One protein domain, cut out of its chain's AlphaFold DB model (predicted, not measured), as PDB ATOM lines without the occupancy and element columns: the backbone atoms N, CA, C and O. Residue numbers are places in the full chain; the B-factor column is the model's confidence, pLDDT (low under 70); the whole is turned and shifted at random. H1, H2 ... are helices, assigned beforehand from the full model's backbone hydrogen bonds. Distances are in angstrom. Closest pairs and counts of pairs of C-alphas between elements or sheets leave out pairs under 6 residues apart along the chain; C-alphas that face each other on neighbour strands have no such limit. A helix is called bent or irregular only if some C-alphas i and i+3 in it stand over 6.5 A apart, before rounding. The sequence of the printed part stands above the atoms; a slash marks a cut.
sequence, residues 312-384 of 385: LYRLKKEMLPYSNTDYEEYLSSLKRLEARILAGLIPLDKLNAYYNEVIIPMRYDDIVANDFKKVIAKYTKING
ATOM      1  N   LEU A 312     177.113 246.625 170.182       96.19
ATOM      2  CA  LEU A 312     178.127 245.700 169.662       96.19
ATOM      3  C   LEU A 312     179.552 246.205 169.938       96.19
ATOM      4  O   LEU A 312     180.452 245.413 170.204       96.19
ATOM      5  N   TYR A 313     179.753 247.523 169.915       94.50
ATOM      6  CA  TYR A 313     181.045 248.169 170.156       94.50
ATOM      7  C   TYR A 313     181.370 248.284 171.646       94.50
ATOM      8  O   TYR A 313     182.523 248.104 172.041       94.50
ATOM      9  N   ARG A 314     180.346 248.495 172.483       92.88
ATOM     10  CA  ARG A 314     180.460 248.438 173.949       92.88
ATOM     11  C   ARG A 314     180.886 247.050 174.421       92.88
ATOM     12  O   ARG A 314     181.826 246.930 175.201       92.88
ATOM     13  N   LEU A 315     180.263 246.000 173.884       93.25
ATOM     14  CA  LEU A 315     180.579 244.612 174.233       93.25
ATOM     15  C   LEU A 315     182.027 244.234 173.882       93.25
ATOM     16  O   LEU A 315     182.680 243.546 174.661       93.25
ATOM     17  N   LYS A 316     182.581 244.752 172.772       92.31
ATOM     18  CA  LYS A 316     184.014 244.594 172.435       92.31
ATOM     19  C   LYS A 316     184.963 245.219 173.468       92.31
ATOM     20  O   LYS A 316     186.153 244.916 173.452       92.31
ATOM     21  N   LYS A 317     184.467 246.119 174.319       88.69
ATOM     22  CA  LYS A 317     185.202 246.748 175.426       88.69
ATOM     23  C   LYS A 317     184.749 246.232 176.795       88.69
ATOM     24  O   LYS A 317     184.987 246.901 177.792       88.69
ATOM     25  N   GLU A 318     184.089 245.071 176.834       91.12
ATOM     26  CA  GLU A 318     183.615 244.426 178.067       91.12
ATOM     27  C   GLU A 318     182.622 245.294 178.865       91.12
ATOM     28  O   GLU A 318     182.484 245.171 180.080       91.12
ATOM     29  N   MET A 319     181.899 246.181 178.175       90.00
ATOM     30  CA  MET A 319     180.871 247.033 178.766       90.00
ATOM     31  C   MET A 319     179.476 246.444 178.548       90.00
ATOM     32  O   MET A 319     179.222 245.759 177.557       90.00
ATOM     33  N   LEU A 320     178.542 246.778 179.444       91.75
ATOM     34  CA  LEU A 320     177.123 246.460 179.260       91.75
ATOM     35  C   LEU A 320     176.598 247.053 177.941       91.75
ATOM     36  O   LEU A 320     177.010 248.164 177.593       91.75
ATOM     37  N   PRO A 321     175.683 246.369 177.230       91.94
ATOM     38  CA  PRO A 321     175.221 246.774 175.899       91.94
ATOM     39  C   PRO A 321     174.459 248.106 175.888       91.94
ATOM     40  O   PRO A 321     174.498 248.813 174.889       91.94
ATOM     41  N   TYR A 322     173.811 248.460 176.996       92.00
ATOM     42  CA  TYR A 322     173.071 249.703 177.209       92.00
ATOM     43  C   TYR A 322     172.898 249.935 178.721       92.00
ATOM     44  O   TYR A 322     173.218 249.053 179.527       92.00
ATOM     45  N   SER A 323     172.457 251.127 179.123       89.94
ATOM     46  CA  SER A 323     172.156 251.437 180.526       89.94
ATOM     47  C   SER A 323     170.746 250.983 180.930       89.94
ATOM     48  O   SER A 323     169.897 250.705 180.084       89.94
ATOM     49  N   ASN A 324     170.469 250.942 182.238       91.38
ATOM     50  CA  ASN A 324     169.110 250.681 182.729       91.38
ATOM     51  C   ASN A 324     168.121 251.757 182.256       91.38
ATOM     52  O   ASN A 324     166.997 251.423 181.899       91.38
ATOM     53  N   THR A 325     168.555 253.021 182.209       91.31
ATOM     54  CA  THR A 325     167.748 254.139 181.705       91.31
ATOM     55  C   THR A 325     167.354 253.915 180.247       91.31
ATOM     56  O   THR A 325     166.170 253.988 179.925       91.31
ATOM     57  N   ASP A 326     168.313 253.541 179.390       91.50
ATOM     58  CA  ASP A 326     168.040 253.243 177.976       91.50
ATOM     59  C   ASP A 326     167.002 252.113 177.845       91.50
ATOM     60  O   ASP A 326     166.058 252.194 177.059       91.50
ATOM     61  N   TYR A 327     167.124 251.066 178.667       94.44
ATOM     62  CA  TYR A 327     166.192 249.938 178.649       94.44
ATOM     63  C   TYR A 327     164.782 250.298 179.155       94.44
ATOM     64  O   TYR A 327     163.778 249.797 178.644       94.44
ATOM     65  N   GLU A 328     164.656 251.184 180.141       95.00
ATOM     66  CA  GLU A 328     163.347 251.680 180.587       95.00
ATOM     67  C   GLU A 328     162.668 252.541 179.508       95.00
ATOM     68  O   GLU A 328     161.465 252.388 179.239       95.00
ATOM     69  N   GLU A 329     163.437 253.398 178.833       94.38
ATOM     70  CA  GLU A 329     162.968 254.203 177.701       94.38
ATOM     71  C   GLU A 329     162.552 253.333 176.508       94.38
ATOM     72  O   GLU A 329     161.510 253.589 175.885       94.38
ATOM     73  N   TYR A 330     163.297 252.260 176.242       95.69
ATOM     74  CA  TYR A 330     162.944 251.226 175.274       95.69
ATOM     75  C   TYR A 330     161.571 250.623 175.560       95.69
ATOM     76  O   TYR A 330     160.691 250.652 174.698       95.69
ATOM     77  N   LEU A 331     161.349 250.109 176.775       95.81
ATOM     78  CA  LEU A 331     160.082 249.471 177.145       95.81
ATOM     79  C   LEU A 331     158.902 250.442 177.013       95.81
ATOM     80  O   LEU A 331     157.807 250.060 176.586       95.81
ATOM     81  N   SER A 332     159.122 251.713 177.350       96.00
ATOM     82  CA  SER A 332     158.153 252.792 177.153       96.00
ATOM     83  C   SER A 332     157.850 253.016 175.664       96.00
ATOM     84  O   SER A 332     156.684 253.100 175.262       96.00
ATOM     85  N   SER A 333     158.883 253.043 174.820       95.38
ATOM     86  CA  SER A 333     158.759 253.154 173.362       95.38
ATOM     87  C   SER A 333     158.054 251.949 172.741       95.38
ATOM     88  O   SER A 333     157.202 252.131 171.869       95.38
ATOM     89  N   LEU A 334     158.325 250.735 173.226       95.19
ATOM     90  CA  LEU A 334     157.694 249.499 172.758       95.19
ATOM     91  C   LEU A 334     156.195 249.497 173.028       95.19
ATOM     92  O   LEU A 334     155.414 249.201 172.126       95.19
ATOM     93  N   LYS A 335     155.778 249.927 174.222       94.50
ATOM     94  CA  LYS A 335     154.356 250.103 174.555       94.50
ATOM     95  C   LYS A 335     153.677 251.129 173.646       94.50
ATOM     96  O   LYS A 335     152.550 250.907 173.206       94.50
ATOM     97  N   ARG A 336     154.352 252.244 173.329       94.56
ATOM     98  CA  ARG A 336     153.826 253.245 172.379       94.56
ATOM     99  C   ARG A 336     153.683 252.677 170.969       94.56
ATOM    100  O   ARG A 336     152.674 252.941 170.318       94.56
ATOM    101  N   LEU A 337     154.665 251.905 170.500       92.38
ATOM    102  CA  LEU A 337     154.593 251.223 169.209       92.38
ATOM    103  C   LEU A 337     153.411 250.244 169.184       92.38
ATOM    104  O   LEU A 337     152.597 250.303 168.269       92.38
ATOM    105  N   GLU A 338     153.273 249.416 170.223       92.12
ATOM    106  CA  GLU A 338     152.176 248.456 170.385       92.12
ATOM    107  C   GLU A 338     150.803 249.152 170.316       92.12
ATOM    108  O   GLU A 338     149.942 248.751 169.534       92.12
ATOM    109  N   ALA A 339     150.622 250.266 171.034       91.75
ATOM    110  CA  ALA A 339     149.386 251.052 170.990       91.75
ATOM    111  C   ALA A 339     149.077 251.623 169.592       91.75
ATOM    112  O   ALA A 339     147.924 251.604 169.156       91.75
ATOM    113  N   ARG A 340     150.095 252.101 168.860       91.75
ATOM    114  CA  ARG A 340     149.926 252.597 167.481       91.75
ATOM    115  C   ARG A 340     149.521 251.483 166.516       91.75
ATOM    116  O   ARG A 340     148.725 251.741 165.615       91.75
ATOM    117  N   ILE A 341     150.036 250.267 166.709       89.56
ATOM    118  CA  ILE A 341     149.637 249.101 165.911       89.56
ATOM    119  C   ILE A 341     148.168 248.747 166.197       89.56
ATOM    120  O   ILE A 341     147.399 248.603 165.250       89.56
ATOM    121  N   LEU A 342     147.743 248.691 167.469       86.50
ATOM    122  CA  LEU A 342     146.338 248.418 167.842       86.50
ATOM    123  C   LEU A 342     145.358 249.448 167.284       86.50
ATOM    124  O   LEU A 342     144.239 249.102 166.921       86.50
ATOM    125  N   ALA A 343     145.782 250.707 167.204       88.75
ATOM    126  CA  ALA A 343     144.992 251.783 166.622       88.75
ATOM    127  C   ALA A 343     144.950 251.750 165.078       88.75
ATOM    128  O   ALA A 343     144.364 252.644 164.472       88.75
ATOM    129  N   GLY A 344     145.595 250.772 164.429       85.88
ATOM    130  CA  GLY A 344     145.660 250.666 162.968       85.88
ATOM    131  C   GLY A 344     146.516 251.750 162.301       85.88
ATOM    132  O   GLY A 344     146.444 251.929 161.089       85.88
ATOM    133  N   LEU A 345     147.332 252.479 163.070       88.69
ATOM    134  CA  LEU A 345     148.167 253.578 162.564       88.69
ATOM    135  C   LEU A 345     149.464 253.087 161.910       88.69
ATOM    136  O   LEU A 345     150.184 253.873 161.296       88.69
ATOM    137  N   ILE A 346     149.793 251.805 162.082       87.94
ATOM    138  CA  ILE A 346     150.980 251.172 161.516       87.94
ATOM    139  C   ILE A 346     150.536 249.950 160.709       87.94
ATOM    140  O   ILE A 346     150.153 248.941 161.301       87.94
ATOM    141  N   PRO A 347     150.591 250.030 159.369       86.69
ATOM    142  CA  PRO A 347     150.341 248.889 158.500       86.69
ATOM    143  C   PRO A 347     151.284 247.711 158.798       86.69
ATOM    144  O   PRO A 347     152.472 247.904 159.080       86.69
ATOM    145  N   LEU A 348     150.758 246.483 158.735       84.31
ATOM    146  CA  LEU A 348     151.503 245.265 159.078       84.31
ATOM    147  C   LEU A 348     152.683 245.009 158.127       84.31
ATOM    148  O   LEU A 348     153.735 244.546 158.562       84.31
ATOM    149  N   ASP A 349     152.531 245.332 156.846       88.31
ATOM    150  CA  ASP A 349     153.594 245.258 155.842       88.31
ATOM    151  C   ASP A 349     154.766 246.186 156.194       88.31
ATOM    152  O   ASP A 349     155.913 245.738 156.196       88.31
ATOM    153  N   LYS A 350     154.488 247.434 156.604       91.25
ATOM    154  CA  LYS A 350     155.516 248.375 157.082       91.25
ATOM    155  C   LYS A 350     156.205 247.874 158.356       91.25
ATOM    156  O   LYS A 350     157.422 248.004 158.482       91.25
ATOM    157  N   LEU A 351     155.457 247.281 159.292       91.00
ATOM    158  CA  LEU A 351     156.020 246.705 160.519       91.00
ATOM    159  C   LEU A 351     156.936 245.506 160.227       91.00
ATOM    160  O   LEU A 351     158.037 245.424 160.773       91.00
ATOM    161  N   ASN A 352     156.507 244.600 159.348       90.00
ATOM    162  CA  ASN A 352     157.302 243.444 158.932       90.00
ATOM    163  C   ASN A 352     158.561 243.873 158.167       90.00
ATOM    164  O   ASN A 352     159.638 243.321 158.397       90.00
ATOM    165  N   ALA A 353     158.448 244.877 157.294       93.94
ATOM    166  CA  ALA A 353     159.593 245.448 156.594       93.94
ATOM    167  C   ALA A 353     160.599 246.056 157.583       93.94
ATOM    168  O   ALA A 353     161.780 245.734 157.514       93.94
ATOM    169  N   TYR A 354     160.140 246.825 158.576       95.38
ATOM    170  CA  TYR A 354     161.006 247.346 159.638       95.38
ATOM    171  C   TYR A 354     161.701 246.239 160.441       95.38
ATOM    172  O   TYR A 354     162.890 246.340 160.745       95.38
ATOM    173  N   TYR A 355     160.996 245.156 160.766       93.25
ATOM    174  CA  TYR A 355     161.609 244.030 161.469       93.25
ATOM    175  C   TYR A 355     162.762 243.412 160.665       93.25
ATOM    176  O   TYR A 355     163.853 243.200 161.195       93.25
ATOM    177  N   ASN A 356     162.537 243.175 159.372       94.19
ATOM    178  CA  ASN A 356     163.519 242.536 158.501       94.19
ATOM    179  C   ASN A 356     164.672 243.468 158.106       94.19
ATOM    180  O   ASN A 356     165.809 243.018 158.006       94.19
ATOM    181  N   GLU A 357     164.390 244.749 157.877       97.06
ATOM    182  CA  GLU A 357     165.366 245.723 157.379       97.06
ATOM    183  C   GLU A 357     166.089 246.485 158.502       97.06
ATOM    184  O   GLU A 357     167.149 247.053 158.249       97.06
ATOM    185  N   VAL A 358     165.561 246.492 159.735       96.75
ATOM    186  CA  VAL A 358     166.170 247.199 160.881       96.75
ATOM    187  C   VAL A 358     166.417 246.282 162.073       96.75
ATOM    188  O   VAL A 358     167.561 246.159 162.496       96.75
ATOM    189  N   ILE A 359     165.399 245.604 162.612       95.38
ATOM    190  CA  ILE A 359     165.563 244.834 163.863       95.38
ATOM    191  C   ILE A 359     166.565 243.684 163.702       95.38
ATOM    192  O   ILE A 359     167.452 243.527 164.542       95.38
ATOM    193  N   ILE A 360     166.468 242.906 162.617       94.81
ATOM    194  CA  ILE A 360     167.428 241.828 162.335       94.81
ATOM    195  C   ILE A 360     168.845 242.398 162.084       94.81
ATOM    196  O   ILE A 360     169.772 241.971 162.778       94.81
ATOM    197  N   PRO A 361     169.057 243.382 161.178       97.19
ATOM    198  CA  PRO A 361     170.385 243.953 160.933       97.19
ATOM    199  C   PRO A 361     171.013 244.693 162.121       97.19
ATOM    200  O   PRO A 361     172.241 244.748 162.220       97.19
ATOM    201  N   MET A 362     170.210 245.238 163.041       97.19
ATOM    202  CA  MET A 362     170.704 245.863 164.275       97.19
ATOM    203  C   MET A 362     171.390 244.867 165.205       97.19
ATOM    204  O   MET A 362     172.262 245.271 165.976       97.19
ATOM    205  N   ARG A 363     171.054 243.572 165.114       96.62
ATOM    206  CA  ARG A 363     171.629 242.521 165.969       96.62
ATOM    207  C   ARG A 363     171.511 242.889 167.453       96.62
ATOM    208  O   ARG A 363     172.500 242.870 168.184       96.62
ATOM    209  N   TYR A 364     170.314 243.301 167.866       96.38
ATOM    210  CA  TYR A 364     170.012 243.514 169.279       96.38
ATOM    211  C   TYR A 364     170.221 242.232 170.087       96.38
ATOM    212  O   TYR A 364     170.208 241.134 169.527       96.38
ATOM    213  N   ASP A 365     170.417 242.379 171.396       94.69
ATOM    214  CA  ASP A 365     170.519 241.220 172.279       94.69
ATOM    215  C   ASP A 365     169.215 240.405 172.319       94.69
ATOM    216  O   ASP A 365     168.156 240.828 171.839       94.69
ATOM    217  N   ASP A 366     169.294 239.209 172.906       92.88
ATOM    218  CA  ASP A 366     168.168 238.277 172.942       92.88
ATOM    219  C   ASP A 366     166.947 238.849 173.666       92.88
ATOM    220  O   ASP A 366     165.817 238.516 173.309       92.88
ATOM    221  N   ILE A 367     167.142 239.701 174.674       93.44
ATOM    222  CA  ILE A 367     166.042 240.265 175.459       93.44
ATOM    223  C   ILE A 367     165.229 241.206 174.570       93.44
ATOM    224  O   ILE A 367     164.033 240.982 174.350       93.44
ATOM    225  N   VAL A 368     165.896 242.201 173.984       94.31
ATOM    226  CA  VAL A 368     165.284 243.198 173.098       94.31
ATOM    227  C   VAL A 368     164.676 242.520 171.869       94.31
ATOM    228  O   VAL A 368     163.515 242.764 171.526       94.31
ATOM    229  N   ALA A 369     165.413 241.603 171.234       90.62
ATOM    230  CA  ALA A 369     164.933 240.881 170.059       90.62
ATOM    231  C   ALA A 369     163.681 240.037 170.363       90.62
ATOM    232  O   ALA A 369     162.752 239.985 169.547       90.62
ATOM    233  N   ASN A 370     163.623 239.384 171.529       92.00
ATOM    234  CA  ASN A 370     162.467 238.586 171.932       92.00
ATOM    235  C   ASN A 370     161.247 239.447 172.257       92.00
ATOM    236  O   ASN A 370     160.126 239.050 171.934       92.00
ATOM    237  N   ASP A 371     161.433 240.620 172.854       93.06
ATOM    238  CA  ASP A 371     160.326 241.532 173.130       93.06
ATOM    239  C   ASP A 371     159.680 242.057 171.841       93.06
ATOM    240  O   ASP A 371     158.454 241.998 171.708       93.06
ATOM    241  N   PHE A 372     160.475 242.411 170.826       88.62
ATOM    242  CA  PHE A 372     159.947 242.721 169.491       88.62
ATOM    243  C   PHE A 372     159.209 241.537 168.851       88.62
ATOM    244  O   PHE A 372     158.109 241.712 168.319       88.62
ATOM    245  N   LYS A 373     159.764 240.317 168.931       88.06
ATOM    246  CA  LYS A 373     159.100 239.106 168.407       88.06
ATOM    247  C   LYS A 373     157.739 238.875 169.058       88.06
ATOM    248  O   LYS A 373     156.789 238.532 168.356       88.06
ATOM    249  N   LYS A 374     157.619 239.076 170.375       90.12
ATOM    250  CA  LYS A 374     156.337 238.955 171.090       90.12
ATOM    251  C   LYS A 374     155.319 239.966 170.573       90.12
ATOM    252  O   LYS A 374     154.170 239.587 170.366       90.12
ATOM    253  N   VAL A 375     155.730 241.217 170.359       87.44
ATOM    254  CA  VAL A 375     154.857 242.259 169.796       87.44
ATOM    255  C   VAL A 375     154.361 241.825 168.419       87.44
ATOM    256  O   VAL A 375     153.155 241.697 168.245       87.44
ATOM    257  N   ILE A 376     155.252 241.481 167.484       83.75
ATOM    258  CA  ILE A 376     154.858 241.042 166.132       83.75
ATOM    259  C   ILE A 376     153.932 239.820 166.183       83.75
ATOM    260  O   ILE A 376     152.873 239.828 165.559       83.75
ATOM    261  N   ALA A 377     154.268 238.805 166.983       84.12
ATOM    262  CA  ALA A 377     153.486 237.573 167.082       84.12
ATOM    263  C   ALA A 377     152.051 237.794 167.586       84.12
ATOM    264  O   ALA A 377     151.144 237.074 167.162       84.12
ATOM    265  N   LYS A 378     151.816 238.777 168.469       82.06
ATOM    266  CA  LYS A 378     150.450 239.148 168.879       82.06
ATOM    267  C   LYS A 378     149.634 239.629 167.677       82.06
ATOM    268  O   LYS A 378     148.488 239.221 167.529       82.06
ATOM    269  N   TYR A 379     150.226 240.437 166.801       73.00
ATOM    270  CA  TYR A 379     149.519 241.035 165.665       73.00
ATOM    271  C   TYR A 379     149.341 240.093 164.481       73.00
ATOM    272  O   TYR A 379     148.286 240.121 163.852       73.00
ATOM    273  N   THR A 380     150.301 239.204 164.220       67.81
ATOM    274  CA  THR A 380     150.126 238.150 163.208       67.81
ATOM    275  C   THR A 380     148.956 237.231 163.575       67.81
ATOM    276  O   THR A 380     148.140 236.908 162.719       67.81
ATOM    277  N   LYS A 381     148.795 236.908 164.871       60.47
ATOM    278  CA  LYS A 381     147.668 236.104 165.379       60.47
ATOM    279  C   LYS A 381     146.314 236.820 165.324       60.47
ATOM    280  O   LYS A 381     145.303 236.164 165.109       60.47
ATOM    281  N   ILE A 382     146.277 238.140 165.530       56.59
ATOM    282  CA  ILE A 382     145.034 238.937 165.477       56.59
ATOM    283  C   ILE A 382     144.498 239.050 164.041       56.59
ATOM    284  O   ILE A 382     143.286 239.070 163.846       56.59
ATOM    285  N   ASN A 383     145.380 239.063 163.036       51.84
ATOM    286  CA  ASN A 383     145.006 239.208 161.625       51.84
ATOM    287  C   ASN A 383     144.785 237.874 160.880       51.84
ATOM    288  O   ASN A 383     144.594 237.890 159.667       51.84
ATOM    289  N   GLY A 384     144.775 236.735 161.584       44.97
ATOM    290  CA  GLY A 384     144.359 235.444 161.024       44.97
ATOM    291  C   GLY A 384     145.302 234.829 159.983       44.97
ATOM    292  O   GLY A 384     144.812 234.209 159.040       44.97
TER     293      GLY A 384
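This is residues 312 to 384 of the 385 residues of an uncharacterized protein of Mycoplasma sp. CAG:956 (UniProt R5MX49). Three long helices, H2, H3 and H4, run lengthwise side by side as a loose bundle, their centres making a triangle, with H4 near both of the others. The short helix H1 lies beyond one end of this bundle, apart from the three. The printed part has 73 residues with four named helices in the order H1, H2, H3, H4 and no named strand, an all-helix class. It is only just loose, close to compact, with a radius of gyration of the C-alphas of 13.8 A, and only just elongated, spanning 44 by 22 by 16 A.

H1 is residues 312 to 315, 5.3 A long, beginning at C-alpha 312 at (178.127, 245.700, 169.662). H2, residues 324 to 342, is 27.3 A long and begins at C-alpha 324 at (169.110, 250.681, 182.729). H3, residues 348 to 362, is 19.9 A long and irregular, but only just: C-alphas 357 and 360 are 6.6 A apart. H4, residues 366 to 382, is 24.3 A long and ends at C-alpha 382 at (145.034, 238.937, 165.477).

H1 is apart from H2, H3 and H4. H2 and H4 are close but not clearly touching; their closest C-alphas, of Glu 338 and Val 375, are 6.8 A apart. They run the same way at a shallow tilt of 11 degrees. H3 and H4 are close but not clearly touching, with the closest C-alphas, of Ile 359 and Ala 369, 7.4 A apart. They run opposite ways at a shallow tilt of 13 degrees. H2 and H3 are only just apart, their closest C-alphas 8.1 A from each other. Every O i to N i+4 pair is within hydrogen-bond range in H2, 9 of 11 in H3 and 12 of 13 in H4, while H1 is too short for such a pair.

The two C-alphas farthest apart, of Lys 317 and Gly 384, are 44.8 A from each other. The printed part has no cut and no long link. The model's mean pLDDT over the printed part is 89.2; residues 380 to 384, of which 380 to 382 belong to H4, are under 70.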